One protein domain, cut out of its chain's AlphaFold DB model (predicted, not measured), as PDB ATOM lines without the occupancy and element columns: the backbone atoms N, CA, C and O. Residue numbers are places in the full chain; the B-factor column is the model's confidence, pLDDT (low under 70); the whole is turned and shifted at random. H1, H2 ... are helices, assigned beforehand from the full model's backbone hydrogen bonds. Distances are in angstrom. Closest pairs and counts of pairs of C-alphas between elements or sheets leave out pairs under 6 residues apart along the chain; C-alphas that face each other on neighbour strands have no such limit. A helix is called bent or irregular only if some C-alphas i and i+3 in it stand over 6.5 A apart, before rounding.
ATOM      1  N   TRP A  33     -28.042 -12.443 -88.067       76.00
ATOM      2  CA  TRP A  33     -28.168 -11.020 -88.449       76.00
ATOM      3  C   TRP A  33     -28.498 -10.022 -87.311       76.00
ATOM      4  O   TRP A  33     -28.389  -8.831 -87.548       76.00
ATOM      5  N   ASP A  34     -28.848 -10.473 -86.099       81.31
ATOM      6  CA  ASP A  34     -28.921  -9.646 -84.865       81.31
ATOM      7  C   ASP A  34     -28.565 -10.496 -83.625       81.31
ATOM      8  O   ASP A  34     -29.263 -10.481 -82.607       81.31
ATOM      9  N   CYS A  35     -27.552 -11.353 -83.730       87.88
ATOM     10  CA  CYS A  35     -27.169 -12.187 -82.594       87.88
ATOM     11  C   CYS A  35     -26.473 -11.367 -81.501       87.88
ATOM     12  O   CYS A  35     -25.758 -10.412 -81.786       87.88
ATOM     13  N   THR A  36     -26.649 -11.771 -80.244       93.75
ATOM     14  CA  THR A  36     -25.742 -11.368 -79.160       93.75
ATOM     15  C   THR A  36     -24.404 -12.101 -79.288       93.75
ATOM     16  O   THR A  36     -24.334 -13.148 -79.939       93.75
ATOM     17  N   ALA A  37     -23.357 -11.625 -78.606       94.50
ATOM     18  CA  ALA A  37     -22.065 -12.315 -78.530       94.50
ATOM     19  C   ALA A  37     -22.208 -13.804 -78.157       94.50
ATOM     20  O   ALA A  37     -21.649 -14.679 -78.815       94.50
ATOM     21  N   SER A  38     -23.035 -14.121 -77.153       94.44
ATOM     22  CA  SER A  38     -23.284 -15.505 -76.729       94.44
ATOM     23  C   SER A  38     -23.982 -16.341 -77.805       94.44
ATOM     24  O   SER A  38     -23.655 -17.512 -77.978       94.44
ATOM     25  N   GLN A  39     -24.928 -15.760 -78.547       93.75
ATOM     26  CA  GLN A  39     -25.597 -16.460 -79.648       93.75
ATOM     27  C   GLN A  39     -24.640 -16.709 -80.815       93.75
ATOM     28  O   GLN A  39     -24.632 -17.812 -81.359       93.75
ATOM     29  N   ARG A  40     -23.795 -15.724 -81.157       95.38
ATOM     30  CA  ARG A  40     -22.729 -15.904 -82.154       95.38
ATOM     31  C   ARG A  40     -21.754 -16.993 -81.736       95.38
ATOM     32  O   ARG A  40     -21.409 -17.818 -82.570       95.38
ATOM     33  N   TYR A  41     -21.363 -17.046 -80.462       96.06
ATOM     34  CA  TYR A  41     -20.512 -18.120 -79.953       96.06
ATOM     35  C   TYR A  41     -21.156 -19.498 -80.170       96.06
ATOM     36  O   TYR A  41     -20.528 -20.376 -80.759       96.06
ATOM     37  N   VAL A  42     -22.424 -19.673 -79.781       94.56
ATOM     38  CA  VAL A  42     -23.148 -20.946 -79.964       94.56
ATOM     39  C   VAL A  42     -23.194 -21.348 -81.438       94.56
ATOM     40  O   VAL A  42     -22.694 -22.418 -81.787       94.56
ATOM     41  N   VAL A  43     -23.703 -20.473 -82.312       92.94
ATOM     42  CA  VAL A  43     -23.795 -20.750 -83.758       92.94
ATOM     43  C   VAL A  43     -22.410 -20.992 -84.358       92.94
ATOM     44  O   VAL A  43     -22.229 -21.907 -85.157       92.94
ATOM     45  N   GLY A  44     -21.410 -20.218 -83.941       94.69
ATOM     46  CA  GLY A  44     -20.023 -20.397 -84.343       94.69
ATOM     47  C   GLY A  44     -19.533 -21.810 -84.048       94.69
ATOM     48  O   GLY A  44     -19.052 -22.487 -84.954       94.69
ATOM     49  N   THR A  45     -19.724 -22.291 -82.813       95.56
ATOM     50  CA  THR A  45     -19.269 -23.628 -82.397       95.56
ATOM     51  C   THR A  45     -19.966 -24.771 -83.132       95.56
ATOM     52  O   THR A  45     -19.315 -25.775 -83.410       95.56
ATOM     53  N   GLU A  46     -21.241 -24.620 -83.502       93.25
ATOM     54  CA  GLU A  46     -21.969 -25.615 -84.306       93.25
ATOM     55  C   GLU A  46     -21.380 -25.761 -85.717       93.25
ATOM     56  O   GLU A  46     -21.387 -26.852 -86.286       93.25
ATOM     57  N   LEU A  47     -20.830 -24.677 -86.268       93.81
ATOM     58  CA  LEU A  47     -20.286 -24.638 -87.625       93.81
ATOM     59  C   LEU A  47     -18.802 -25.034 -87.710       93.81
ATOM     60  O   LEU A  47     -18.331 -25.382 -88.792       93.81
ATOM     61  N   LEU A  48     -18.051 -24.994 -86.601       94.12
ATOM     62  CA  LEU A  48     -16.592 -25.193 -86.589       94.12
ATOM     63  C   LEU A  48     -16.134 -26.558 -87.130       94.12
ATOM     64  O   LEU A  48     -15.060 -26.643 -87.725       94.12
ATOM     65  N   CYS A  49     -16.945 -27.604 -86.951       93.50
ATOM     66  CA  CYS A  49     -16.654 -28.959 -87.432       93.50
ATOM     67  C   CYS A  49     -17.518 -29.385 -88.636       93.50
ATOM     68  O   CYS A  49     -17.610 -30.583 -88.917       93.50
ATOM     69  N   ASP A  50     -18.181 -28.450 -89.327       93.12
ATOM     70  CA  ASP A  50     -19.009 -28.781 -90.494       93.12
ATOM     71  C   ASP A  50     -18.157 -29.384 -91.630       93.12
ATOM     72  O   ASP A  50     -16.963 -29.098 -91.754       93.12
ATOM     73  N   GLN A  51     -18.753 -30.225 -92.475       90.62
ATOM     74  CA  GLN A  51     -18.083 -30.798 -93.650       90.62
ATOM     75  C   GLN A  51     -17.799 -29.729 -94.715       90.62
ATOM     76  O   GLN A  51     -16.777 -29.783 -95.408       90.62
ATOM     77  N   ASP A  52     -18.667 -28.726 -94.810       92.19
ATOM     78  CA  ASP A  52     -18.554 -27.606 -95.730       92.19
ATOM     79  C   ASP A  52     -17.534 -26.561 -95.243       92.19
ATOM     80  O   ASP A  52     -17.591 -26.068 -94.113       92.19
ATOM     81  N   ALA A  53     -16.587 -26.204 -96.113       91.06
ATOM     82  CA  ALA A  53     -15.507 -25.278 -95.775       91.06
ATOM     83  C   ALA A  53     -16.010 -23.853 -95.521       91.06
ATOM     84  O   ALA A  53     -15.521 -23.190 -94.605       91.06
ATOM     85  N   ASP A  54     -17.018 -23.411 -96.274       90.44
ATOM     86  CA  ASP A  54     -17.595 -22.077 -96.114       90.44
ATOM     87  C   ASP A  54     -18.333 -21.962 -94.778       90.44
ATOM     88  O   ASP A  54     -18.275 -20.933 -94.103       90.44
ATOM     89  N   SER A  55     -19.004 -23.036 -94.359       91.44
ATOM     90  CA  SER A  55     -19.641 -23.140 -93.046       91.44
ATOM     91  C   SER A  55     -18.622 -23.045 -91.918       91.44
ATOM     92  O   SER A  55     -18.799 -22.201 -91.037       91.44
ATOM     93  N   ARG A  56     -17.507 -23.781 -91.993       93.81
ATOM     94  CA  ARG A  56     -16.417 -23.660 -91.009       93.81
ATOM     95  C   ARG A  56     -15.836 -22.248 -90.953       93.81
ATOM     96  O   ARG A  56     -15.662 -21.710 -89.862       93.81
ATOM     97  N   ALA A  57     -15.587 -21.627 -92.107       92.69
ATOM     98  CA  ALA A  57     -15.062 -20.262 -92.177       92.69
ATOM     99  C   ALA A  57     -16.011 -19.246 -91.518       92.69
ATOM    100  O   ALA A  57     -15.565 -18.397 -90.745       92.69
ATOM    101  N   ARG A  58     -17.327 -19.373 -91.746       93.25
ATOM    102  CA  ARG A  58     -18.339 -18.570 -91.033       93.25
ATOM    103  C   ARG A  58     -18.341 -18.850 -89.534       93.25
ATOM    104  O   ARG A  58     -18.461 -17.913 -88.752       93.25
ATOM    105  N   GLY A  59     -18.178 -20.111 -89.134       95.00
ATOM    106  CA  GLY A  59     -18.050 -20.492 -87.729       95.00
ATOM    107  C   GLY A  59     -16.915 -19.738 -87.039       95.00
ATOM    108  O   GLY A  59     -17.140 -19.064 -86.040       95.00
ATOM    109  N   VAL A  60     -15.718 -19.766 -87.629       96.38
ATOM    110  CA  VAL A  60     -14.534 -19.043 -87.129       96.38
ATOM    111  C   VAL A  60     -14.783 -17.534 -87.059       96.38
ATOM    112  O   VAL A  60     -14.400 -16.904 -86.073       96.38
ATOM    113  N   ALA A  61     -15.452 -16.956 -88.063       95.19
ATOM    114  CA  ALA A  61     -15.812 -15.539 -88.061       95.19
ATOM    115  C   ALA A  61     -16.744 -15.185 -86.891       95.19
ATOM    116  O   ALA A  61     -16.439 -14.260 -86.142       95.19
ATOM    117  N   PHE A  62     -17.807 -15.963 -86.656       95.88
ATOM    118  CA  PHE A  62     -18.718 -15.727 -85.531       95.88
ATOM    119  C   PHE A  62     -18.039 -15.863 -84.165       95.88
ATOM    120  O   PHE A  62     -18.342 -15.078 -83.266       95.88
ATOM    121  N   ILE A  63     -17.113 -16.815 -83.998       97.62
ATOM    122  CA  ILE A  63     -16.313 -16.912 -82.766       97.62
ATOM    123  C   ILE A  63     -15.432 -15.664 -82.603       97.62
ATOM    124  O   ILE A  63     -15.368 -15.109 -81.510       97.62
ATOM    125  N   GLY A  64     -14.791 -15.189 -83.675       97.12
ATOM    126  CA  GLY A  64     -13.988 -13.962 -83.648       97.12
ATOM    127  C   GLY A  64     -14.801 -12.724 -83.258       97.12
ATOM    128  O   GLY A  64     -14.404 -12.000 -82.350       97.12
ATOM    129  N   GLU A  65     -15.969 -12.522 -83.873       96.00
ATOM    130  CA  GLU A  65     -16.880 -11.413 -83.546       96.00
ATOM    131  C   GLU A  65     -17.363 -11.485 -82.089       96.00
ATOM    132  O   GLU A  65     -17.349 -10.488 -81.369       96.00
ATOM    133  N   ALA A  66     -17.745 -12.675 -81.611       97.12
ATOM    134  CA  ALA A  66     -18.137 -12.869 -80.216       97.12
ATOM    135  C   ALA A  66     -16.989 -12.558 -79.237       97.12
ATOM    136  O   ALA A  66     -17.225 -11.998 -78.164       97.12
ATOM    137  N   ALA A  67     -15.750 -12.896 -79.606       97.31
ATOM    138  CA  ALA A  67     -14.561 -12.607 -78.810       97.31
ATOM    139  C   ALA A  67     -14.266 -11.098 -78.731       97.31
ATOM    140  O   ALA A  67     -13.899 -10.594 -77.665       97.31
ATOM    141  N   GLU A  68     -14.454 -10.375 -79.838       95.69
ATOM    142  CA  GLU A  68     -14.323  -8.912 -79.913       95.69
ATOM    143  C   GLU A  68     -15.384  -8.197 -79.066       95.69
ATOM    144  O   GLU A  68     -15.093  -7.180 -78.439       95.69
ATOM    145  N   GLU A  69     -16.584  -8.773 -78.963       94.75
ATOM    146  CA  GLU A  69     -17.658  -8.303 -78.078       94.75
ATOM    147  C   GLU A  69     -17.453  -8.685 -76.595       94.75
ATOM    148  O   GLU A  69     -18.294  -8.372 -75.751       94.75
ATOM    149  N   GLY A  70     -16.336  -9.334 -76.249       93.44
ATOM    150  CA  GLY A  70     -15.968  -9.637 -74.865       93.44
ATOM    151  C   GLY A  70     -16.563 -10.928 -74.306       93.44
ATOM    152  O   GLY A  70     -16.550 -11.124 -73.090       93.44
ATOM    153  N   GLN A  71     -17.092 -11.818 -75.149       95.50
ATOM    154  CA  GLN A  71     -17.563 -13.116 -74.677       95.50
ATOM    155  C   GLN A  71     -16.365 -14.030 -74.370       95.50
ATOM    156  O   GLN A  71     -15.520 -14.304 -75.223       95.50
ATOM    157  N   VAL A  72     -16.286 -14.463 -73.111       95.25
ATOM    158  CA  VAL A  72     -15.107 -15.096 -72.501       95.25
ATOM    159  C   VAL A  72     -14.721 -16.389 -73.216       95.25
ATOM    160  O   VAL A  72     -13.571 -16.566 -73.610       95.25
ATOM    161  N   GLU A  73     -15.670 -17.298 -73.426       95.69
ATOM    162  CA  GLU A  73     -15.399 -18.599 -74.044       95.69
ATOM    163  C   GLU A  73     -14.933 -18.479 -75.506       95.69
ATOM    164  O   GLU A  73     -14.110 -19.270 -75.966       95.69
ATOM    165  N   ALA A  74     -15.416 -17.468 -76.226       97.06
ATOM    166  CA  ALA A  74     -15.033 -17.137 -77.586       97.06
ATOM    167  C   ALA A  74     -13.634 -16.536 -77.619       97.06
ATOM    168  O   ALA A  74     -12.863 -16.904 -78.497       97.06
ATOM    169  N   GLN A  75     -13.267 -15.679 -76.659       97.69
ATOM    170  CA  GLN A  75     -11.891 -15.186 -76.534       97.69
ATOM    171  C   GLN A  75     -10.902 -16.335 -76.333       97.69
ATOM    172  O   GLN A  75      -9.862 -16.364 -76.992       97.69
ATOM    173  N   VAL A  76     -11.247 -17.310 -75.485       97.62
ATOM    174  CA  VAL A  76     -10.418 -18.504 -75.273       97.62
ATOM    175  C   VAL A  76     -10.327 -19.338 -76.550       97.62
ATOM    176  O   VAL A  76      -9.226 -19.633 -77.012       97.62
ATOM    177  N   LEU A  77     -11.464 -19.689 -77.161       97.81
ATOM    178  CA  LEU A  77     -11.488 -20.555 -78.341       97.81
ATOM    179  C   LEU A  77     -10.859 -19.892 -79.576       97.81
ATOM    180  O   LEU A  77     -10.085 -20.534 -80.282       97.81
ATOM    181  N   ALA A  78     -11.140 -18.611 -79.830       98.06
ATOM    182  CA  ALA A  78     -10.487 -17.846 -80.891       98.06
ATOM    183  C   ALA A  78      -8.980 -17.752 -80.640       98.06
ATOM    184  O   ALA A  78      -8.194 -18.030 -81.543       98.06
ATOM    185  N   GLY A  79      -8.577 -17.402 -79.413       98.06
ATOM    186  CA  GLY A  79      -7.173 -17.342 -79.018       98.06
ATOM    187  C   GLY A  79      -6.446 -18.654 -79.306       98.06
ATOM    188  O   GLY A  79      -5.386 -18.649 -79.930       98.06
ATOM    189  N   GLU A  80      -7.052 -19.786 -78.945       97.75
ATOM    190  CA  GLU A  80      -6.511 -21.113 -79.238       97.75
ATOM    191  C   GLU A  80      -6.380 -21.369 -80.745       97.75
ATOM    192  O   GLU A  80      -5.304 -21.744 -81.218       97.75
ATOM    193  N   LEU A  81      -7.457 -21.146 -81.508       98.00
ATOM    194  CA  LEU A  81      -7.497 -21.396 -82.951       98.00
ATOM    195  C   LEU A  81      -6.492 -20.540 -83.730       98.00
ATOM    196  O   LEU A  81      -5.938 -21.018 -84.717       98.00
ATOM    197  N   PHE A  82      -6.224 -19.305 -83.303       98.31
ATOM    198  CA  PHE A  82      -5.298 -18.415 -84.004       98.31
ATOM    199  C   PHE A  82      -3.837 -18.534 -83.536       98.31
ATOM    200  O   PHE A  82      -2.938 -18.245 -84.322       98.31
ATOM    201  N   LEU A  83      -3.557 -18.988 -82.307       97.69
ATOM    202  CA  LEU A  83      -2.187 -19.029 -81.761       97.69
ATOM    203  C   LEU A  83      -1.307 -20.165 -82.319       97.69
ATOM    204  O   LEU A  83      -0.100 -20.165 -82.097       97.69
ATOM    205  N   GLN A  84      -1.895 -21.143 -83.007       94.50
ATOM    206  CA  GLN A  84      -1.255 -22.404 -83.397       94.50
ATOM    207  C   GLN A  84       0.221 -22.284 -83.868       94.50
ATOM    208  O   GLN A  84       0.518 -21.459 -84.736       94.50
ATOM    209  N   PRO A  85       1.135 -23.162 -83.393       93.81
ATOM    210  CA  PRO A  85       0.909 -24.244 -82.432       93.81
ATOM    211  C   PRO A  85       0.772 -23.736 -80.987       93.81
ATOM    212  O   PRO A  85       1.430 -22.785 -80.579       93.81
ATOM    213  N   LEU A  86      -0.051 -24.422 -80.189       94.62
ATOM    214  CA  LEU A  86      -0.170 -24.132 -78.757       94.62
ATOM    215  C   LEU A  86       1.047 -24.665 -77.978       94.62
ATOM    216  O   LEU A  86       1.567 -25.729 -78.339       94.62
ATOM    217  N   PRO A  87       1.479 -23.987 -76.894       93.94
ATOM    218  CA  PRO A  87       2.527 -24.497 -76.013       93.94
ATOM    219  C   PRO A  87       2.204 -25.892 -75.477       93.94
ATOM    220  O   PRO A  87       1.045 -26.231 -75.251       93.94
ATOM    221  N   LYS A  88       3.232 -26.705 -75.216       90.00
ATOM    222  CA  LYS A  88       3.044 -28.103 -74.785       90.00
ATOM    223  C   LYS A  88       2.253 -28.227 -73.479       90.00
ATOM    224  O   LYS A  88       1.411 -29.114 -73.375       90.00
ATOM    225  N   ARG A  89       2.499 -27.307 -72.540       91.94
ATOM    226  CA  ARG A  89       1.833 -27.205 -71.230       91.94
ATOM    227  C   ARG A  89       0.409 -26.661 -71.313       91.94
ATOM    228  O   ARG A  89      -0.334 -26.786 -70.352       91.94
ATOM    229  N   TYR A  90       0.026 -26.047 -72.433       94.12
ATOM    230  CA  TYR A  90      -1.262 -25.377 -72.569       94.12
ATOM    231  C   TYR A  90      -2.418 -26.390 -72.568       94.12
ATOM    232  O   TYR A  90      -2.470 -27.314 -73.390       94.12
ATOM    233  N   ALA A  91      -3.386 -26.182 -71.677       93.12
ATOM    234  CA  ALA A  91      -4.569 -27.016 -71.531       93.12
ATOM    235  C   ALA A  91      -5.727 -26.487 -72.387       93.12
ATOM    236  O   ALA A  91      -6.369 -25.498 -72.037       93.12
ATOM    237  N   LYS A  92      -6.031 -27.160 -73.500       93.62
ATOM    238  CA  LYS A  92      -7.084 -26.736 -74.441       93.62
ATOM    239  C   LYS A  92      -8.456 -26.662 -73.765       93.62
ATOM    240  O   LYS A  92      -8.852 -27.601 -73.078       93.62
ATOM    241  N   PHE A  93      -9.193 -25.580 -74.002       93.44
ATOM    242  CA  PHE A  93     -10.529 -25.366 -73.444       93.44
ATOM    243  C   PHE A  93     -11.577 -26.294 -74.068       93.44
ATOM    244  O   PHE A  93     -12.340 -26.947 -73.359       93.44
ATOM    245  N   ARG A  94     -11.593 -26.391 -75.401       92.88
ATOM    246  CA  ARG A  94     -12.508 -27.257 -76.165       92.88
ATOM    247  C   ARG A  94     -11.716 -28.119 -77.133       92.88
ATOM    248  O   ARG A  94     -11.662 -27.849 -78.331       92.88
ATOM    249  N   GLN A  95     -11.055 -29.146 -76.593       90.25
ATOM    250  CA  GLN A  95     -10.196 -30.051 -77.365       90.25
ATOM    251  C   GLN A  95     -10.930 -30.700 -78.550       90.25
ATOM    252  O   GLN A  95     -10.323 -30.890 -79.603       90.25
ATOM    253  N   ASP A  96     -12.219 -31.005 -78.384       89.88
ATOM    254  CA  ASP A  96     -13.109 -31.533 -79.419       89.88
ATOM    255  C   ASP A  96     -13.218 -30.589 -80.624       89.88
ATOM    256  O   ASP A  96     -12.968 -31.000 -81.759       89.88
ATOM    257  N   LEU A  97     -13.516 -29.311 -80.372       94.56
ATOM    258  CA  LEU A  97     -13.657 -28.298 -81.420       94.56
ATOM    259  C   LEU A  97     -12.304 -27.894 -82.003       94.56
ATOM    260  O   LEU A  97     -12.168 -27.734 -83.215       94.56
ATOM    261  N   PHE A  98     -11.283 -27.762 -81.158       94.00
ATOM    262  CA  PHE A  98      -9.941 -27.420 -81.608       94.00
ATOM    263  C   PHE A  98      -9.420 -28.457 -82.610       94.00
ATOM    264  O   PHE A  98      -8.928 -28.085 -83.670       94.00
ATOM    265  N   ALA A  99      -9.566 -29.754 -82.318       91.69
ATOM    266  CA  ALA A  99      -9.046 -30.819 -83.174       91.69
ATOM    267  C   ALA A  99      -9.629 -30.800 -84.598       91.69
ATOM    268  O   ALA A  99      -8.902 -31.079 -85.552       91.69
ATOM    269  N   CYS A 100     -10.915 -30.467 -84.753       91.31
ATOM    270  CA  CYS A 100     -11.568 -30.419 -86.062       91.31
ATOM    271  C   CYS A 100     -11.305 -29.095 -86.807       91.31
ATOM    272  O   CYS A 100     -11.139 -29.100 -88.027       91.31
ATOM    273  N   ALA A 101     -11.270 -27.968 -86.087       94.56
ATOM    274  CA  ALA A 101     -11.295 -26.638 -86.686       94.56
ATOM    275  C   ALA A 101      -9.893 -26.088 -86.951       94.56
ATOM    276  O   ALA A 101      -9.666 -25.477 -87.995       94.56
ATOM    277  N   ALA A 102      -8.946 -26.341 -86.041       94.12
ATOM    278  CA  ALA A 102      -7.585 -25.817 -86.103       94.12
ATOM    279  C   ALA A 102      -6.890 -26.048 -87.466       94.12
ATOM    280  O   ALA A 102      -6.335 -25.082 -87.993       94.12
ATOM    281  N   PRO A 103      -6.989 -27.231 -88.120       93.12
ATOM    282  CA  PRO A 103      -6.374 -27.451 -89.435       93.12
ATOM    283  C   PRO A 103      -6.889 -26.532 -90.554       93.12
ATOM    284  O   PRO A 103      -6.201 -26.349 -91.555       93.12
ATOM    285  N   GLY A 104      -8.105 -25.994 -90.417       91.12
ATOM    286  CA  GLY A 104      -8.731 -25.094 -91.389       91.12
ATOM    287  C   GLY A 104      -8.565 -23.607 -91.071       91.12
ATOM    288  O   GLY A 104      -9.018 -22.774 -91.854       91.12
ATOM    289  N   VAL A 105      -7.940 -23.261 -89.942       96.00
ATOM    290  CA  VAL A 105      -7.727 -21.874 -89.513       96.00
ATOM    291  C   VAL A 105      -6.292 -21.469 -89.813       96.00
ATOM    292  O   VAL A 105      -5.345 -22.128 -89.391       96.00
ATOM    293  N   THR A 106      -6.123 -20.359 -90.534       96.06
ATOM    294  CA  THR A 106      -4.795 -19.762 -90.725       96.06
ATOM    295  C   THR A 106      -4.351 -19.110 -89.411       96.06
ATOM    296  O   THR A 106      -5.109 -18.288 -88.890       96.06
ATOM    297  N   PRO A 107      -3.169 -19.454 -88.862       97.25
ATOM    298  CA  PRO A 107      -2.682 -18.856 -87.626       97.25
ATOM    299  C   PRO A 107      -2.552 -17.334 -87.734       97.25
ATOM    300  O   PRO A 107      -2.076 -16.810 -88.741       97.25
ATOM    301  N   ASP A 108      -2.936 -16.646 -86.667       97.88
ATOM    302  CA  ASP A 108      -2.848 -15.198 -86.519       97.88
ATOM    303  C   ASP A 108      -2.481 -14.871 -85.067       97.88
ATOM    304  O   ASP A 108      -3.320 -14.716 -84.174       97.88
ATOM    305  N   ARG A 109      -1.173 -14.814 -84.815       97.31
ATOM    306  CA  ARG A 109      -0.648 -14.615 -83.463       97.31
ATOM    307  C   ARG A 109      -1.074 -13.273 -82.870       97.31
ATOM    308  O   ARG A 109      -1.277 -13.201 -81.663       97.31
ATOM    309  N   GLU A 110      -1.211 -12.230 -83.686       97.44
ATOM    310  CA  GLU A 110      -1.592 -10.896 -83.213       97.44
ATOM    311  C   GLU A 110      -3.027 -10.903 -82.685       97.44
ATOM    312  O   GLU A 110      -3.266 -10.486 -81.549       97.44
ATOM    313  N   ARG A 111      -3.966 -11.483 -83.446       97.31
ATOM    314  CA  ARG A 111      -5.350 -11.660 -82.982       97.31
ATOM    315  C   ARG A 111      -5.426 -12.528 -81.735       97.31
ATOM    316  O   ARG A 111      -6.117 -12.163 -80.787       97.31
ATOM    317  N   ALA A 112      -4.693 -13.640 -81.705       98.00
ATOM    318  CA  ALA A 112      -4.678 -14.520 -80.543       98.00
ATOM    319  C   ALA A 112      -4.207 -13.800 -79.272       98.00
ATOM    320  O   ALA A 112      -4.873 -13.863 -78.237       98.00
ATOM    321  N   VAL A 113      -3.087 -13.073 -79.358       97.81
ATOM    322  CA  VAL A 113      -2.564 -12.260 -78.252       97.81
ATOM    323  C   VAL A 113      -3.567 -11.177 -77.858       97.81
ATOM    324  O   VAL A 113      -3.773 -10.959 -76.664       97.81
ATOM    325  N   GLY A 114      -4.240 -10.547 -78.824       97.31
ATOM    326  CA  GLY A 114      -5.318  -9.592 -78.572       97.31
ATOM    327  C   GLY A 114      -6.450 -10.191 -77.732       97.31
ATOM    328  O   GLY A 114      -6.815  -9.616 -76.704       97.31
ATOM    329  N   TYR A 115      -6.946 -11.375 -78.104       97.50
ATOM    330  CA  TYR A 115      -8.004 -12.068 -77.364       97.50
ATOM    331  C   TYR A 115      -7.566 -12.470 -75.952       97.50
ATOM    332  O   TYR A 115      -8.282 -12.177 -74.995       97.50
ATOM    333  N   PHE A 116      -6.375 -13.052 -75.783       96.88
ATOM    334  CA  PHE A 116      -5.866 -13.408 -74.451       96.88
ATOM    335  C   PHE A 116      -5.572 -12.181 -73.574       96.88
ATOM    336  O   PHE A 116      -5.810 -12.219 -72.367       96.88
ATOM    337  N   THR A 117      -5.116 -11.072 -74.164       95.44
ATOM    338  CA  THR A 117      -4.904  -9.804 -73.444       95.44
ATOM    339  C   THR A 117      -6.229  -9.218 -72.965       95.44
ATOM    340  O   THR A 117      -6.335  -8.797 -71.811       95.44
ATOM    341  N   ALA A 118      -7.246  -9.189 -73.832       94.44
ATOM    342  CA  ALA A 118      -8.581  -8.717 -73.479       94.44
ATOM    343  C   ALA A 118      -9.196  -9.580 -72.367       94.44
ATOM    344  O   ALA A 118      -9.670  -9.041 -71.366       94.44
ATOM    345  N   LEU A 119      -9.087 -10.903 -72.498       93.94
ATOM    346  CA  LEU A 119      -9.536 -11.880 -71.511       93.94
ATOM    347  C   LEU A 119      -8.880 -11.653 -70.140       93.94
ATOM    348  O   LEU A 119      -9.568 -11.551 -69.128       93.94
ATOM    349  N   ALA A 120      -7.555 -11.506 -70.104       91.88
ATOM    350  CA  ALA A 120      -6.815 -11.308 -68.860       91.88
ATOM    351  C   ALA A 120      -7.103  -9.957 -68.174       91.88
ATOM    352  O   ALA A 120      -6.934  -9.837 -66.960       91.88
ATOM    353  N   ARG A 121      -7.538  -8.940 -68.932       90.94
ATOM    354  CA  ARG A 121      -8.009  -7.650 -68.394       90.94
ATOM    355  C   ARG A 121      -9.471  -7.690 -67.943       90.94
ATOM    356  O   ARG A 121      -9.854  -6.884 -67.099       90.94
ATOM    357  N   GLY A 122     -10.272  -8.598 -68.499       84.56
ATOM    358  CA  GLY A 122     -11.718  -8.700 -68.281       84.56
ATOM    359  C   GLY A 122     -12.144  -9.168 -66.885       84.56
ATOM    360  O   GLY A 122     -13.313  -9.022 -66.540       84.56
ATOM    361  N   GLY A 123     -11.223  -9.681 -66.062       76.12
ATOM    362  CA  GLY A 123     -11.489 -10.051 -64.670       76.12
ATOM    363  C   GLY A 123     -11.276 -11.538 -64.386       76.12
ATOM    364  O   GLY A 123     -10.280 -12.115 -64.815       76.12
ATOM    365  N   GLN A 124     -12.169 -12.136 -63.593       80.88
ATOM    366  CA  GLN A 124     -12.034 -13.518 -63.126       80.88
ATOM    367  C   GLN A 124     -12.279 -14.509 -64.273       80.88
ATOM    368  O   GLN A 124     -13.348 -14.511 -64.882       80.88
TER     369      GLN A 124
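This is residues 33 to 124 of the 352 residues of an uncharacterized protein of Desulfuromonadaceae bacterium GWC2_58_13 (UniProt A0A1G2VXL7). The longest helix, H2, makes a hairpin with H1, and this pair packs steeply on a second antiparallel pair, H3 and H5, with H4 beside one part of H3. The 92 printed residues hold five named helices, H1 to H5 in order, and no named strand: all helix, compact, radius of gyration of the C-alphas 12.2 A, spans 32 by 31 by 20 A.

H2, residues 53 to 68, is 22.8 A long, from (-15.507, -25.278, -95.775). H1 is residues 37 to 47, H3 72 to 83, H4 95 to 104, and H5 109 to 121, ending at (-8.009, -7.650, -68.394). H4 is only just irregular: C-alphas 100 and 103 are 6.9 A apart.

Closest C-alphas are quoted. H2 touches H1 at Gly 59 and Gly 44, 3.9 A, a shallow tilt of 22 degrees, opposite ways. H2 touches H3, the hub, by residues 73 to 78 of H3 alone, at Ala 67 and Gln 75, 4.4 A, a steep tilt of 57 degrees. H3 touches H5 at Gly 79 and Ala 112, 4.1 A. Every O i to N i+4 pair is within hydrogen-bond range in H1, H2, H3 and H5; in H4, 3 of 6.

The farthest C-alphas, Asp 34 and Lys 88, are 38.3 A apart. The printed part has no cut; the link H3 to H4 is long. No printed residue is under 70.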